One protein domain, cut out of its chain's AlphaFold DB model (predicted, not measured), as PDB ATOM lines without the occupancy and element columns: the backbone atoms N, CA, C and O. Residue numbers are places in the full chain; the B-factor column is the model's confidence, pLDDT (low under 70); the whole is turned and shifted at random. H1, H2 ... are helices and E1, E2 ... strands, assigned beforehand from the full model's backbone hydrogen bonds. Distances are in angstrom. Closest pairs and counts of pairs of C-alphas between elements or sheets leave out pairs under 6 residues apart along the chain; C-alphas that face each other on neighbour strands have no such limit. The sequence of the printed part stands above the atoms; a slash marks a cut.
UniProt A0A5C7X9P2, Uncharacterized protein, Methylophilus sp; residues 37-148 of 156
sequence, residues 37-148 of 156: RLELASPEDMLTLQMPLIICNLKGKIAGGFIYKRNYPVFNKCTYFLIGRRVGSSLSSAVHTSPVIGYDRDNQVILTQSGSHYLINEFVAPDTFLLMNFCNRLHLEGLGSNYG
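This is residues 37 to 148 of the 156 residues of an uncharacterized protein of Methylophilus sp (UniProt A0A5C7X9P2). A small closed barrel of five strands, E2 to E6, makes the core, and the long hairpin of E2 and E3 runs on past the ring, with the short strand E1 added along E2. Two helices pack on the outside of the barrel: H2 slantwise over E3 and E4, and the short H1 near E4. The printed part has 112 residues, with named elements in the order E1, H1, E2, E3, E4, E5, E6, H2; the sheet is mixed, and the class is mixed, helices and strands. The whole is compact, with a radius of gyration of the C-alphas of 13.6 A and spans of 37 by 36 by 23 A.

Find C-alpha 58 at (318.905, 364.313, 159.661), where E2 begins; it runs through residues 58 to 72, 29.8 A long, and bends by 108 degrees at residue 61. E3, residues 77 to 86, is 28.6 A long. E4, residues 94 to 104, is 21.5 A long and bends by 101 degrees at residue 101. E5 is residues 109 to 112 and E6 is residues 117 to 120. Look back to C-alpha 37 at (302.047, 349.229, 179.448) for the start of E1, residues 37 to 40, followed by H1, residues 43 to 48. H2, residues 128 to 140, is 18.3 A long and ends at C-alpha 140, (297.177, 364.938, 172.571).

E2 to E6 form a meander, each strand the antiparallel neighbour of the one before and each such pair a hairpin. Look for N 68 and O 81, 3.0 A apart, between E2 and E3; N 97 and O 82, 3.0 A, between E3 and E4; N 104 and O 109, 2.8 A, between E4 and E5; and N 110 and O 118, 2.8 A, between E5 and E6. E6 and E2 are parallel and close the ring, with N 62 and O 119 at 2.8 A. E1 is antiparallel to E2, with N 69 and O 39 at 2.8 A; E6 and E1 are on one side of E2, E3 on the other side. H2 is on the barrel, outside it, at a height over the sheet of 8.6 A; it stands at 54 degrees to E3 on the local plane, and its closest C-alphas to E4 are those of Asn 133 and Ala 94, 6.4 A apart. H1 is also on the barrel, outside it, at a height of 8.2 A, and only just over none of the strands, with 2 of its C-alphas falling on E4; the closest C-alphas of H1 and E4 are those of Met 46 and Tyr 103, 7.5 A apart. H1 and H2 are apart. In both helices every O i to N i+4 pair is within hydrogen-bond range.

The two C-alphas farthest apart are those of Val 74 and Gly 88, 40.5 A. The printed part has no cut and no long link. Its mean pLDDT is 92.1; look at residues 91 to 92 for the two under 70.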
ATOM      1  N   ARG A  37     300.980 348.893 178.498       87.50
ATOM      2  CA  ARG A  37     302.047 349.229 179.448       87.50
ATOM      3  C   ARG A  37     303.016 350.227 178.838       87.50
ATOM      4  O   ARG A  37     303.401 350.100 177.673       87.50
ATOM      5  N   LEU A  38     303.390 351.219 179.639       90.06
ATOM      6  CA  LEU A  38     304.502 352.120 179.358       90.06
ATOM      7  C   LEU A  38     305.686 351.684 180.196       90.06
ATOM      8  O   LEU A  38     305.595 351.610 181.419       90.06
ATOM      9  N   GLU A  39     306.796 351.423 179.527       93.12
ATOM     10  CA  GLU A  39     308.034 350.999 180.164       93.12
ATOM     11  C   GLU A  39     309.190 351.787 179.541       93.12
ATOM     12  O   GLU A  39     309.125 352.183 178.374       93.12
ATOM     13  N   LEU A  40     310.256 352.033 180.300       94.62
ATOM     14  CA  LEU A  40     311.508 352.488 179.698       94.62
ATOM     15  C   LEU A  40     312.100 351.345 178.868       94.62
ATOM     16  O   LEU A  40     311.954 350.177 179.232       94.62
ATOM     17  N   ALA A  41     312.752 351.678 177.755       95.56
ATOM     18  CA  ALA A  41     313.500 350.686 176.999       95.56
ATOM     19  C   ALA A  41     314.670 350.178 177.853       95.56
ATOM     20  O   ALA A  41     315.465 350.970 178.365       95.56
ATOM     21  N   SER A  42     314.754 348.863 178.023       95.25
ATOM     22  CA  SER A  42     315.863 348.212 178.710       95.25
ATOM     23  C   SER A  42     317.095 348.123 177.799       95.25
ATOM     24  O   SER A  42     316.990 348.323 176.585       95.25
ATOM     25  N   PRO A  43     318.282 347.795 178.335       95.19
ATOM     26  CA  PRO A  43     319.453 347.518 177.507       95.19
ATOM     27  C   PRO A  43     319.200 346.435 176.448       95.19
ATOM     28  O   PRO A  43     319.670 346.561 175.320       95.19
ATOM     29  N   GLU A  44     318.421 345.403 176.775       96.38
ATOM     30  CA  GLU A  44     318.039 344.338 175.844       96.38
ATOM     31  C   GLU A  44     317.162 344.874 174.713       96.38
ATOM     32  O   GLU A  44     317.412 344.560 173.550       96.38
ATOM     33  N   ASP A  45     316.191 345.740 175.023       95.44
ATOM     34  CA  ASP A  45     315.373 346.407 174.006       95.44
ATOM     35  C   ASP A  45     316.255 347.222 173.041       95.44
ATOM     36  O   ASP A  45     316.075 347.167 171.823       95.44
ATOM     37  N   MET A  46     317.258 347.933 173.567       95.44
ATOM     38  CA  MET A  46     318.198 348.718 172.757       95.44
ATOM     39  C   MET A  46     319.033 347.844 171.816       95.44
ATOM     40  O   MET A  46     319.302 348.257 170.689       95.44
ATOM     41  N   LEU A  47     319.403 346.632 172.243       96.31
ATOM     42  CA  LEU A  47     320.073 345.659 171.376       96.31
ATOM     43  C   LEU A  47     319.162 345.203 170.230       96.31
ATOM     44  O   LEU A  47     319.644 345.034 169.114       96.31
ATOM     45  N   THR A  48     317.848 345.063 170.460       96.06
ATOM     46  CA  THR A  48     316.901 344.699 169.383       96.06
ATOM     47  C   THR A  48     316.764 345.779 168.310       96.06
ATOM     48  O   THR A  48     316.425 345.475 167.168       96.06
ATOM     49  N   LEU A  49     317.043 347.035 168.667       97.06
ATOM     50  CA  LEU A  49     317.047 348.167 167.744       97.06
ATOM     51  C   LEU A  49     318.394 348.334 167.030       97.06
ATOM     52  O   LEU A  49     318.481 349.141 166.107       97.06
ATOM     53  N   GLN A  50     319.447 347.628 167.453       97.56
ATOM     54  CA  GLN A  50     320.799 347.908 166.990       97.56
ATOM     55  C   GLN A  50     320.995 347.515 165.523       97.56
ATOM     56  O   GLN A  50     320.858 346.353 165.146       97.56
ATOM     57  N   MET A  51     321.373 348.488 164.695       97.56
ATOM     58  CA  MET A  51     321.735 348.263 163.296       97.56
ATOM     59  C   MET A  51     322.631 349.383 162.757       97.56
ATOM     60  O   MET A  51     322.517 350.519 163.217       97.56
ATOM     61  N   PRO A  52     323.501 349.098 161.771       97.00
ATOM     62  CA  PRO A  52     324.239 350.144 161.075       97.00
ATOM     63  C   PRO A  52     323.268 351.019 160.276       97.00
ATOM     64  O   PRO A  52     322.399 350.504 159.569       97.00
ATOM     65  N   LEU A  53     323.423 352.341 160.366       97.12
ATOM     66  CA  LEU A  53     322.541 353.286 159.682       97.12
ATOM     67  C   LEU A  53     323.318 354.185 158.719       97.12
ATOM     68  O   LEU A  53     324.364 354.737 159.046       97.12
ATOM     69  N   ILE A  54     322.750 354.401 157.532       95.62
ATOM     70  CA  ILE A  54     323.228 355.417 156.587       95.62
ATOM     71  C   ILE A  54     322.374 356.671 156.779       95.62
ATOM     72  O   ILE A  54     321.182 356.679 156.470       95.62
ATOM     73  N   ILE A  55     322.984 357.747 157.277       94.50
ATOM     74  CA  ILE A  55     322.276 358.996 157.581       94.50
ATOM     75  C   ILE A  55     321.893 359.709 156.278       94.50
ATOM     76  O   ILE A  55     322.746 360.286 155.608       94.50
ATOM     77  N   CYS A  56     320.600 359.733 155.948       94.19
ATOM     78  CA  CYS A  56     320.096 360.408 154.742       94.19
ATOM     79  C   CYS A  56     319.120 361.568 155.015       94.19
ATOM     80  O   CYS A  56     318.933 362.428 154.160       94.19
ATOM     81  N   ASN A  57     318.501 361.629 156.200       95.81
ATOM     82  CA  ASN A  57     317.473 362.627 156.535       95.81
ATOM     83  C   ASN A  57     317.582 363.059 158.003       95.81
ATOM     84  O   ASN A  57     316.754 362.698 158.843       95.81
ATOM     85  N   LEU A  58     318.641 363.809 158.315       96.19
ATOM     86  CA  LEU A  58     318.905 364.313 159.661       96.19
ATOM     87  C   LEU A  58     317.920 365.435 160.031       96.19
ATOM     88  O   LEU A  58     317.897 366.487 159.398       96.19
ATOM     89  N   LYS A  59     317.119 365.230 161.082       94.75
ATOM     90  CA  LYS A  59     316.142 366.216 161.582       94.75
ATOM     91  C   LYS A  59     316.673 367.093 162.708       94.75
ATOM     92  O   LYS A  59     316.169 368.199 162.913       94.75
ATOM     93  N   GLY A  60     317.688 366.628 163.430       92.75
ATOM     94  CA  GLY A  60     318.322 367.408 164.483       92.75
ATOM     95  C   GLY A  60     319.175 366.578 165.430       92.75
ATOM     96  O   GLY A  60     319.374 365.379 165.233       92.75
ATOM     97  N   LYS A  61     319.667 367.262 166.466       95.31
ATOM     98  CA  LYS A  61     320.421 366.678 167.574       95.31
ATOM     99  C   LYS A  61     319.594 366.742 168.854       95.31
ATOM    100  O   LYS A  61     318.987 367.779 169.141       95.31
ATOM    101  N   ILE A  62     319.598 365.653 169.605       94.94
ATOM    102  CA  ILE A  62     318.957 365.496 170.903       94.94
ATOM    103  C   ILE A  62     320.058 365.545 171.964       94.94
ATOM    104  O   ILE A  62     320.963 364.716 171.958       94.94
ATOM    105  N   ALA A  63     319.999 366.550 172.837       93.00
ATOM    106  CA  ALA A  63     321.002 366.783 173.874       93.00
ATOM    107  C   ALA A  63     320.966 365.690 174.948       93.00
ATOM    108  O   ALA A  63     322.006 365.239 175.396       93.00
ATOM    109  N   GLY A  64     319.762 365.255 175.311       92.62
ATOM    110  CA  GLY A  64     319.519 364.157 176.232       92.62
ATOM    111  C   GLY A  64     318.076 363.697 176.082       92.62
ATOM    112  O   GLY A  64     317.169 364.519 175.901       92.62
ATOM    113  N   GLY A  65     317.864 362.387 176.099       94.62
ATOM    114  CA  GLY A  65     316.537 361.796 175.979       94.62
ATOM    115  C   GLY A  65     316.485 360.370 176.495       94.62
ATOM    116  O   GLY A  65     317.483 359.823 176.950       94.62
ATOM    117  N   PHE A  66     315.317 359.760 176.400       96.19
ATOM    118  CA  PHE A  66     315.120 358.355 176.720       96.19
ATOM    119  C   PHE A  66     314.215 357.711 175.680       96.19
ATOM    120  O   PHE A  66     313.369 358.366 175.063       96.19
ATOM    121  N   ILE A  67     314.403 356.409 175.498       96.94
ATOM    122  CA  ILE A  67     313.482 355.593 174.719       96.94
ATOM    123  C   ILE A  67     312.520 354.934 175.691       96.94
ATOM    124  O   ILE A  67     312.920 354.381 176.716       96.94
ATOM    125  N   TYR A  68     311.240 355.011 175.368       96.00
ATOM    126  CA  TYR A  68     310.203 354.272 176.063       96.00
ATOM    127  C   TYR A  68     309.517 353.332 175.078       96.00
ATOM    128  O   TYR A  68     309.491 353.576 173.866       96.00
ATOM    129  N   LYS A  69     308.947 352.253 175.603       94.62
ATOM    130  CA  LYS A  69     308.165 351.297 174.838       94.62
ATOM    131  C   LYS A  69     306.698 351.337 175.232       94.62
ATOM    132  O   LYS A  69     306.346 351.412 176.408       94.62
ATOM    133  N   ARG A  70     305.850 351.287 174.209       93.56
ATOM    134  CA  ARG A  70     304.424 350.985 174.314       93.56
ATOM    135  C   ARG A  70     304.275 349.487 174.103       93.56
ATOM    136  O   ARG A  70     304.473 349.004 172.983       93.56
ATOM    137  N   ASN A  71     303.988 348.768 175.178       89.31
ATOM    138  CA  ASN A  71     303.827 347.325 175.165       89.31
ATOM    139  C   ASN A  71     302.338 346.966 175.092       89.31
ATOM    140  O   ASN A  71     301.525 347.484 175.862       89.31
ATOM    141  N   TYR A  72     302.016 346.074 174.161       87.75
ATOM    142  CA  TYR A  72     300.686 345.546 173.893       87.75
ATOM    143  C   TYR A  72     300.730 344.016 174.063       87.75
ATOM    144  O   TYR A  72     300.852 343.295 173.063       87.75
ATOM    145  N   PRO A  73     300.651 343.489 175.303       81.56
ATOM    146  CA  PRO A  73     300.879 342.069 175.574       81.56
ATOM    147  C   PRO A  73     299.937 341.141 174.802       81.56
ATOM    148  O   PRO A  73     300.370 340.110 174.300       81.56
ATOM    149  N   VAL A  74     298.672 341.541 174.627       80.00
ATOM    150  CA  VAL A  74     297.652 340.760 173.897       80.00
ATOM    151  C   VAL A  74     298.047 340.505 172.441       80.00
ATOM    152  O   VAL A  74     297.742 339.452 171.891       80.00
ATOM    153  N   PHE A  75     298.749 341.451 171.817       82.94
ATOM    154  CA  PHE A  75     299.181 341.348 170.423       82.94
ATOM    155  C   PHE A  75     300.638 340.901 170.285       82.94
ATOM    156  O   PHE A  75     301.159 340.900 169.171       82.94
ATOM    157  N   ASN A  76     301.303 340.584 171.404       84.69
ATOM    158  CA  ASN A  76     302.748 340.368 171.477       84.69
ATOM    159  C   ASN A  76     303.529 341.444 170.695       84.69
ATOM    160  O   ASN A  76     304.440 341.150 169.919       84.69
ATOM    161  N   LYS A  77     303.097 342.704 170.830       88.00
ATOM    162  CA  LYS A  77     303.620 343.826 170.050       88.00
ATOM    163  C   LYS A  77     304.230 344.867 170.970       88.00
ATOM    164  O   LYS A  77     303.613 345.307 171.934       88.00
ATOM    165  N   CYS A  78     305.417 345.319 170.597       92.12
ATOM    166  CA  CYS A  78     306.139 346.382 171.268       92.12
ATOM    167  C   CYS A  78     306.480 347.473 170.251       92.12
ATOM    168  O   CYS A  78     306.880 347.170 169.128       92.12
ATOM    169  N   THR A  79     306.283 348.739 170.621       95.19
ATOM    170  CA  THR A  79     306.680 349.883 169.787       95.19
ATOM    171  C   THR A  79     307.529 350.846 170.603       95.19
ATOM    172  O   THR A  79     307.093 351.292 171.666       95.19
ATOM    173  N   TYR A  80     308.703 351.200 170.092       97.38
ATOM    174  CA  TYR A  80     309.654 352.091 170.753       97.38
ATOM    175  C   TYR A  80     309.500 353.524 170.265       97.38
ATOM    176  O   TYR A  80     309.186 353.752 169.102       97.38
ATOM    177  N   PHE A  81     309.741 354.498 171.133       97.19
ATOM    178  CA  PHE A  81     309.652 355.919 170.810       97.19
ATOM    179  C   PHE A  81     310.746 356.681 171.546       97.19
ATOM    180  O   PHE A  81     311.018 356.391 172.710       97.19
ATOM    181  N   LEU A  82     311.332 357.680 170.888       96.88
ATOM    182  CA  LEU A  82     312.284 358.590 171.507       96.88
ATOM    183  C   LEU A  82     311.555 359.852 171.964       96.88
ATOM    184  O   LEU A  82     310.811 360.476 171.201       96.88
ATOM    185  N   ILE A  83     311.837 360.264 173.195       95.31
ATOM    186  CA  ILE A  83     311.567 361.620 173.653       95.31
ATOM    187  C   ILE A  83     312.844 362.231 174.222       95.31
ATOM    188  O   ILE A  83     313.602 361.574 174.933       95.31
ATOM    189  N   GLY A  84     313.112 363.491 173.901       94.94
ATOM    190  CA  GLY A  84     314.303 364.162 174.405       94.94
ATOM    191  C   GLY A  84     314.345 365.641 174.082       94.94
ATOM    192  O   GLY A  84     313.526 366.161 173.330       94.94
ATOM    193  N   ARG A  85     315.317 366.340 174.658       93.19
ATOM    194  CA  ARG A  85     315.509 367.775 174.429       93.19
ATOM    195  C   ARG A  85     316.281 368.019 173.152       93.19
ATOM    196  O   ARG A  85     317.352 367.444 172.963       93.19
ATOM    197  N   ARG A  86     315.794 368.919 172.303       91.31
ATOM    198  CA  ARG A  86     316.564 369.350 171.137       91.31
ATOM    199  C   ARG A  86     317.721 370.240 171.589       91.31
ATOM    200  O   ARG A  86     317.577 371.066 172.484       91.31
ATOM    201  N   VAL A  87     318.879 370.097 170.954       89.12
ATOM    202  CA  VAL A  87     319.988 371.035 171.173       89.12
ATOM    203  C   VAL A  87     319.550 372.440 170.741       89.12
ATOM    204  O   VAL A  87     319.054 372.616 169.627       89.12
ATOM    205  N   GLY A  88     319.746 373.430 171.617       84.50
ATOM    206  CA  GLY A  88     319.436 374.838 171.347       84.50
ATOM    207  C   GLY A  88     317.961 375.227 171.492       84.50
ATOM    208  O   GLY A  88     317.602 376.331 171.095       84.50
ATOM    209  N   SER A  89     317.101 374.356 172.033       80.00
ATOM    210  CA  SER A  89     315.707 374.696 172.338       80.00
ATOM    211  C   SER A  89     315.511 375.101 173.801       80.00
ATOM    212  O   SER A  89     316.350 374.818 174.659       80.00
ATOM    213  N   SER A  90     314.382 375.751 174.104       78.38
ATOM    214  CA  SER A  90     313.964 375.996 175.488       78.38
ATOM    215  C   SER A  90     313.783 374.678 176.250       78.38
ATOM    216  O   SER A  90     313.510 373.632 175.655       78.38
ATOM    217  N   LEU A  91     313.866 374.736 177.585       68.06
ATOM    218  CA  LEU A  91     313.615 373.587 178.469       68.06
ATOM    219  C   LEU A  91     312.221 372.968 178.275       68.06
ATOM    220  O   LEU A  91     312.047 371.774 178.513       68.06
ATOM    221  N   SER A  92     311.251 373.772 177.829       66.75
ATOM    222  CA  SER A  92     309.881 373.350 177.535       66.75
ATOM    223  C   SER A  92     309.732 372.603 176.208       66.75
ATOM    224  O   SER A  92     308.717 371.947 176.008       66.75
ATOM    225  N   SER A  93     310.717 372.667 175.311       78.38
ATOM    226  CA  SER A  93     310.624 372.076 173.977       78.38
ATOM    227  C   SER A  93     311.264 370.685 173.953       78.38
ATOM    228  O   SER A  93     312.482 370.530 173.825       78.38
ATOM    229  N   ALA A  94     310.424 369.659 174.092       86.44
ATOM    230  CA  ALA A  94     310.812 368.271 173.878       86.44
ATOM    231  C   ALA A  94     310.482 367.831 172.445       86.44
ATOM    232  O   ALA A  94     309.437 368.163 171.887       86.44
ATOM    233  N   VAL A  95     311.367 367.037 171.852       90.88
ATOM    234  CA  VAL A  95     311.095 366.281 170.631       90.88
ATOM    235  C   VAL A  95     310.483 364.960 171.044       90.88
ATOM    236  O   VAL A  95     311.077 364.234 171.834       90.88
ATOM    237  N   HIS A  96     309.327 364.642 170.476       92.75
ATOM    238  CA  HIS A  96     308.699 363.333 170.562       92.75
ATOM    239  C   HIS A  96     308.628 362.747 169.153       92.75
ATOM    240  O   HIS A  96     308.118 363.398 168.236       92.75
ATOM    241  N   THR A  97     309.238 361.584 168.945       94.00
ATOM    242  CA  THR A  97     309.412 361.028 167.600       94.00
ATOM    243  C   THR A  97     308.260 360.118 167.184       94.00
ATOM    244  O   THR A  97     307.509 359.599 168.005       94.00
ATOM    245  N   SER A  98     308.176 359.830 165.883       95.19
ATOM    246  CA  SER A  98     307.515 358.614 165.396       95.19
ATOM    247  C   SER A  98     308.239 357.353 165.917       95.19
ATOM    248  O   SER A  98     309.334 357.482 166.482       95.19
ATOM    249  N   PRO A  99     307.661 356.145 165.749       97.44
ATOM    250  CA  PRO A  99     308.266 354.918 166.251       97.44
ATOM    251  C   PRO A  99     309.733 354.767 165.853       97.44
ATOM    252  O   PRO A  99     310.087 354.975 164.695       97.44
ATOM    253  N   VAL A 100     310.583 354.412 166.808       98.19
ATOM    254  CA  VAL A 100     311.988 354.086 166.579       98.19
ATOM    255  C   VAL A 100     312.066 352.673 166.016       98.19
ATOM    256  O   VAL A 100     311.490 351.745 166.582       98.19
ATOM    257  N   ILE A 101     312.769 352.529 164.895       97.88
ATOM    258  CA  ILE A 101     312.941 351.248 164.193       97.88
ATOM    259  C   ILE A 101     314.409 350.839 164.056       97.88
ATOM    260  O   ILE A 101     314.684 349.730 163.615       97.88
ATOM    261  N   GLY A 102     315.343 351.723 164.418       97.94
ATOM    262  CA  GLY A 102     316.768 351.436 164.369       97.94
ATOM    263  C   GLY A 102     317.583 352.391 165.232       97.94
ATOM    264  O   GLY A 102     317.227 353.561 165.401       97.94
ATOM    265  N   TYR A 103     318.688 351.881 165.758       98.25
ATOM    266  CA  TYR A 103     319.682 352.615 166.523       98.25
ATOM    267  C   TYR A 103     321.086 352.191 166.087       98.25
ATOM    268  O   TYR A 103     321.481 351.038 166.244       98.25
ATOM    269  N   ASP A 104     321.853 353.138 165.561       97.81
ATOM    270  CA  ASP A 104     323.281 352.971 165.325       97.81
ATOM    271  C   ASP A 104     324.025 353.474 166.558       97.81
ATOM    272  O   ASP A 104     324.104 354.680 166.810       97.81
ATOM    273  N   ARG A 105     324.536 352.535 167.353       95.88
ATOM    274  CA  ARG A 105     325.238 352.835 168.601       95.88
ATOM    275  C   ARG A 105     326.584 353.512 168.365       95.88
ATOM    276  O   ARG A 105     326.957 354.384 169.148       95.88
ATOM    277  N   ASP A 106     327.301 353.128 167.320       95.62
ATOM    278  CA  ASP A 106     328.655 353.630 167.079       95.62
ATOM    279  C   ASP A 106     328.604 355.091 166.626       95.62
ATOM    280  O   ASP A 106     329.410 355.913 167.059       95.62
ATOM    281  N   ASN A 107     327.586 355.436 165.835       96.19
ATOM    282  CA  ASN A 107     327.359 356.798 165.351       96.19
ATOM    283  C   ASN A 107     326.355 357.602 166.194       96.19
ATOM    284  O   ASN A 107     326.126 358.780 165.916       96.19
ATOM    285  N   GLN A 108     325.747 356.981 167.209       96.56
ATOM    286  CA  GLN A 108     324.698 357.558 168.057       96.56
ATOM    287  C   GLN A 108     323.515 358.136 167.256       96.56
ATOM    288  O   GLN A 108     323.073 359.270 167.466       96.56
ATOM    289  N   VAL A 109     322.992 357.350 166.312       97.81
ATOM    290  CA  VAL A 109     321.898 357.761 165.422       97.81
ATOM    291  C   VAL A 109     320.653 356.934 165.685       97.81
ATOM    292  O   VAL A 109     320.694 355.711 165.664       97.81
ATOM    293  N   ILE A 110     319.519 357.603 165.846       98.00
ATOM    294  CA  ILE A 110     318.195 356.986 165.898       98.00
ATOM    295  C   ILE A 110     317.506 357.149 164.546       98.00
ATOM    296  O   ILE A 110     317.373 358.272 164.057       98.00
ATOM    297  N   LEU A 111     317.030 356.041 163.978       98.31
ATOM    298  CA  LEU A 111     316.144 356.006 162.818       98.31
ATOM    299  C   LEU A 111     314.704 355.775 163.272       98.31
ATOM    300  O   LEU A 111     314.396 354.842 164.020       98.31
ATOM    301  N   THR A 112     313.801 356.599 162.758       98.12
ATOM    302  CA  THR A 112     312.368 356.467 163.004       98.12
ATOM    303  C   THR A 112     311.623 355.939 161.783       98.12
ATOM    304  O   THR A 112     312.077 356.063 160.646       98.12
ATOM    305  N   GLN A 113     310.423 355.400 162.002       97.31
ATOM    306  CA  GLN A 113     309.546 354.848 160.971       97.31
ATOM    307  C   GLN A 113     309.168 355.876 159.894       97.31
ATOM    308  O   GLN A 113     308.910 355.511 158.754       97.31
ATOM    309  N   SER A 114     309.185 357.173 160.219       96.50
ATOM    310  CA  SER A 114     308.991 358.251 159.238       96.50
ATOM    311  C   SER A 114     310.246 358.557 158.403       96.50
ATOM    312  O   SER A 114     310.311 359.604 157.758       96.50
ATOM    313  N   GLY A 115     311.282 357.716 158.471       97.06
ATOM    314  CA  GLY A 115     312.559 357.902 157.781       97.06
ATOM    315  C   GLY A 115     313.395 359.059 158.330       97.06
ATOM    316  O   GLY A 115     314.261 359.581 157.629       97.06
ATOM    317  N   SER A 116     313.102 359.541 159.540       97.75
ATOM    318  CA  SER A 116     313.834 360.649 160.160       97.75
ATOM    319  C   SER A 116     315.002 360.125 160.982       97.75
ATOM    320  O   SER A 116     314.857 359.142 161.702       97.75
ATOM    321  N   HIS A 117     316.139 360.809 160.882       98.06
ATOM    322  CA  HIS A 117     317.340 360.500 161.646       98.06
ATOM    323  C   HIS A 117     317.564 361.569 162.712       98.06
ATOM    324  O   HIS A 117     317.451 362.767 162.432       98.06
ATOM    325  N   TYR A 118     317.910 361.140 163.919       97.56
ATOM    326  CA  TYR A 118     318.257 362.020 165.029       97.56
ATOM    327  C   TYR A 118     319.597 361.593 165.602       97.56
ATOM    328  O   TYR A 118     319.790 360.419 165.899       97.56
ATOM    329  N   LEU A 119     320.507 362.547 165.776       97.25
ATOM    330  CA  LEU A 119     321.704 362.313 166.579       97.25
ATOM    331  C   LEU A 119     321.323 362.437 168.048       97.25
ATOM    332  O   LEU A 119     320.649 363.403 168.411       97.25
ATOM    333  N   ILE A 120     321.751 361.498 168.879       96.38
ATOM    334  CA  ILE A 120     321.543 361.548 170.324       96.38
ATOM    335  C   ILE A 120     322.891 361.664 171.026       96.38
ATOM    336  O   ILE A 120     323.796 360.890 170.762       96.38
ATOM    337  N   ASN A 121     323.059 362.663 171.889       95.25
ATOM    338  CA  ASN A 121     324.322 362.808 172.612       95.25
ATOM    339  C   ASN A 121     324.422 361.782 173.746       95.25
ATOM    340  O   ASN A 121     325.466 361.168 173.937       95.25
ATOM    341  N   GLU A 122     323.332 361.609 174.494       94.62
ATOM    342  CA  GLU A 122     323.262 360.690 175.625       94.62
ATOM    343  C   GLU A 122     321.823 360.241 175.906       94.62
ATOM    344  O   GLU A 122     320.852 360.973 175.667       94.62
ATOM    345  N   PHE A 123     321.702 359.028 176.449       95.38
ATOM    346  CA  PHE A 123     320.475 358.571 177.087       95.38
ATOM    347  C   PHE A 123     320.506 358.943 178.564       95.38
ATOM    348  O   PHE A 123     321.438 358.580 179.279       95.38
ATOM    349  N   VAL A 124     319.477 359.647 179.020       93.50
ATOM    350  CA  VAL A 124     319.374 360.154 180.391       93.50
ATOM    351  C   VAL A 124     318.067 359.708 181.024       93.50
ATOM    352  O   VAL A 124     317.078 359.457 180.336       93.50
ATOM    353  N   ALA A 125     318.049 359.636 182.353       91.31
ATOM    354  CA  ALA A 125     316.810 359.414 183.080       91.31
ATOM    355  C   ALA A 125     315.811 360.559 182.805       91.31
ATOM    356  O   ALA A 125     316.218 361.718 182.666       91.31
ATOM    357  N   PRO A 126     314.507 360.256 182.728       89.75
ATOM    358  CA  PRO A 126     313.488 361.265 182.496       89.75
ATOM    359  C   PRO A 126     313.397 362.230 183.681       89.75
ATOM    360  O   PRO A 126     313.101 361.818 184.801       89.75
ATOM    361  N   ASP A 127     313.600 363.523 183.439       89.94
ATOM    362  CA  ASP A 127     313.295 364.547 184.440       89.94
ATOM    363  C   ASP A 127     311.853 365.053 184.341       89.94
ATOM    364  O   ASP A 127     311.108 364.737 183.409       89.94
ATOM    365  N   THR A 128     311.460 365.872 185.316       89.19
ATOM    366  CA  THR A 128     310.096 366.388 185.455       89.19
ATOM    367  C   THR A 128     309.588 367.080 184.190       89.19
ATOM    368  O   THR A 128     308.455 366.838 183.784       89.19
ATOM    369  N   PHE A 129     310.407 367.893 183.516       87.12
ATOM    370  CA  PHE A 129     309.965 368.626 182.325       87.12
ATOM    371  C   PHE A 129     309.757 367.705 181.120       87.12
ATOM    372  O   PHE A 129     308.799 367.889 180.362       87.12
ATOM    373  N   LEU A 130     310.622 366.702 180.940       88.81
ATOM    374  CA  LEU A 130     310.435 365.694 179.896       88.81
ATOM    375  C   LEU A 130     309.224 364.800 180.186       88.81
ATOM    376  O   LEU A 130     308.459 364.513 179.267       88.81
ATOM    377  N   LEU A 131     309.001 364.417 181.448       90.44
ATOM    378  CA  LEU A 131     307.816 363.657 181.861       90.44
ATOM    379  C   LEU A 131     306.521 364.446 181.647       90.44
ATOM    380  O   LEU A 131     305.526 363.882 181.195       90.44
ATOM    381  N   MET A 132     306.525 365.751 181.916       89.19
ATOM    382  CA  MET A 132     305.375 366.617 181.649       89.19
ATOM    383  C   MET A 132     305.071 366.705 180.150       89.19
ATOM    384  O   MET A 132     303.924 366.515 179.746       89.19
ATOM    385  N   ASN A 133     306.096 366.911 179.315       87.88
ATOM    386  CA  ASN A 133     305.953 366.891 177.856       87.88
ATOM    387  C   ASN A 133     305.431 365.541 177.347       87.88
ATOM    388  O   ASN A 133     304.548 365.495 176.492       87.88
ATOM    389  N   PHE A 134     305.951 364.446 177.896       91.12
ATOM    390  CA  PHE A 134     305.503 363.092 177.600       91.12
ATOM    391  C   PHE A 134     304.015 362.896 177.917       91.12
ATOM    392  O   PHE A 134     303.266 362.418 177.066       91.12
ATOM    393  N   CYS A 135     303.572 363.310 179.108       90.69
ATOM    394  CA  CYS A 135     302.170 363.210 179.513       90.69
ATOM    395  C   CYS A 135     301.267 364.036 178.592       90.69
ATOM    396  O   CYS A 135     300.282 363.512 178.074       90.69
ATOM    397  N   ASN A 136     301.638 365.295 178.324       89.12
ATOM    398  CA  ASN A 136     300.891 366.162 177.414       89.12
ATOM    399  C   ASN A 136     300.774 365.525 176.020       89.12
ATOM    400  O   ASN A 136     299.688 365.426 175.454       89.12
ATOM    401  N   ARG A 137     301.883 364.996 175.492       89.19
ATOM    402  CA  ARG A 137     301.893 364.356 174.179       89.19
ATOM    403  C   ARG A 137     300.992 363.123 174.110       89.19
ATOM    404  O   ARG A 137     300.280 362.962 173.124       89.19
ATOM    405  N   LEU A 138     300.989 362.273 175.138       90.06
ATOM    406  CA  LEU A 138     300.098 361.111 175.187       90.06
ATOM    407  C   LEU A 138     298.619 361.506 175.226       90.06
ATOM    408  O   LEU A 138     297.801 360.842 174.590       90.06
ATOM    409  N   HIS A 139     298.268 362.576 175.942       88.94
ATOM    410  CA  HIS A 139     296.902 363.105 175.954       88.94
ATOM    411  C   HIS A 139     296.503 363.710 174.606       88.94
ATOM    412  O   HIS A 139     295.409 363.422 174.127       88.94
ATOM    413  N   LEU A 140     297.400 364.441 173.937       88.38
ATOM    414  CA  LEU A 140     297.177 364.938 172.571       88.38
ATOM    415  C   LEU A 140     296.962 363.808 171.552       88.38
ATOM    416  O   LEU A 140     296.226 363.977 170.586       88.38
ATOM    417  N   GLU A 141     297.582 362.646 171.767       87.88
ATOM    418  CA  GLU A 141     297.375 361.442 170.952       87.88
ATOM    419  C   GLU A 141     296.109 360.651 171.340       87.88
ATOM    420  O   GLU A 141     295.829 359.619 170.733       87.88
ATOM    421  N   GLY A 142     295.349 361.092 172.351       87.56
ATOM    422  CA  GLY A 142     294.166 360.383 172.854       87.56
ATOM    423  C   GLY A 142     294.488 359.090 173.614       87.56
ATOM    424  O   GLY A 142     293.604 358.273 173.849       87.56
ATOM    425  N   LEU A 143     295.752 358.885 173.994       87.44
ATOM    426  CA  LEU A 143     296.236 357.671 174.657       87.44
ATOM    427  C   LEU A 143     296.497 357.867 176.152       87.44
ATOM    428  O   LEU A 143     296.712 356.889 176.864       87.44
ATOM    429  N   GLY A 144     296.497 359.112 176.635       86.62
ATOM    430  CA  GLY A 144     296.906 359.436 177.999       86.62
ATOM    431  C   GLY A 144     296.105 358.685 179.067       86.62
ATOM    432  O   GLY A 144     296.679 357.983 179.903       86.62
ATOM    433  N   SER A 145     294.775 358.738 178.982       83.88
ATOM    434  CA  SER A 145     293.879 358.016 179.896       83.88
ATOM    435  C   SER A 145     294.074 356.498 179.845       83.88
ATOM    436  O   SER A 145     294.053 355.847 180.889       83.88
ATOM    437  N   ASN A 146     294.334 355.941 178.658       82.88
ATOM    438  CA  ASN A 146     294.496 354.499 178.460       82.88
ATOM    439  C   ASN A 146     295.743 353.962 179.173       82.88
ATOM    440  O   ASN A 146     295.730 352.848 179.681       82.88
ATOM    441  N   TYR A 147     296.797 354.776 179.250       82.94
ATOM    442  CA  TYR A 147     298.016 354.459 179.992       82.94
ATOM    443  C   TYR A 147     297.992 354.940 181.449       82.94
ATOM    444  O   TYR A 147     298.971 354.774 182.175       82.94
ATOM    445  N   GLY A 148     296.898 355.566 181.893       80.94
ATOM    446  CA  GLY A 148     296.787 356.112 183.239       80.94
ATOM    447  C   GLY A 148     297.755 357.255 183.543       80.94
ATOM    448  O   GLY A 148     298.048 357.475 184.717       80.94
TER     449      GLY A 148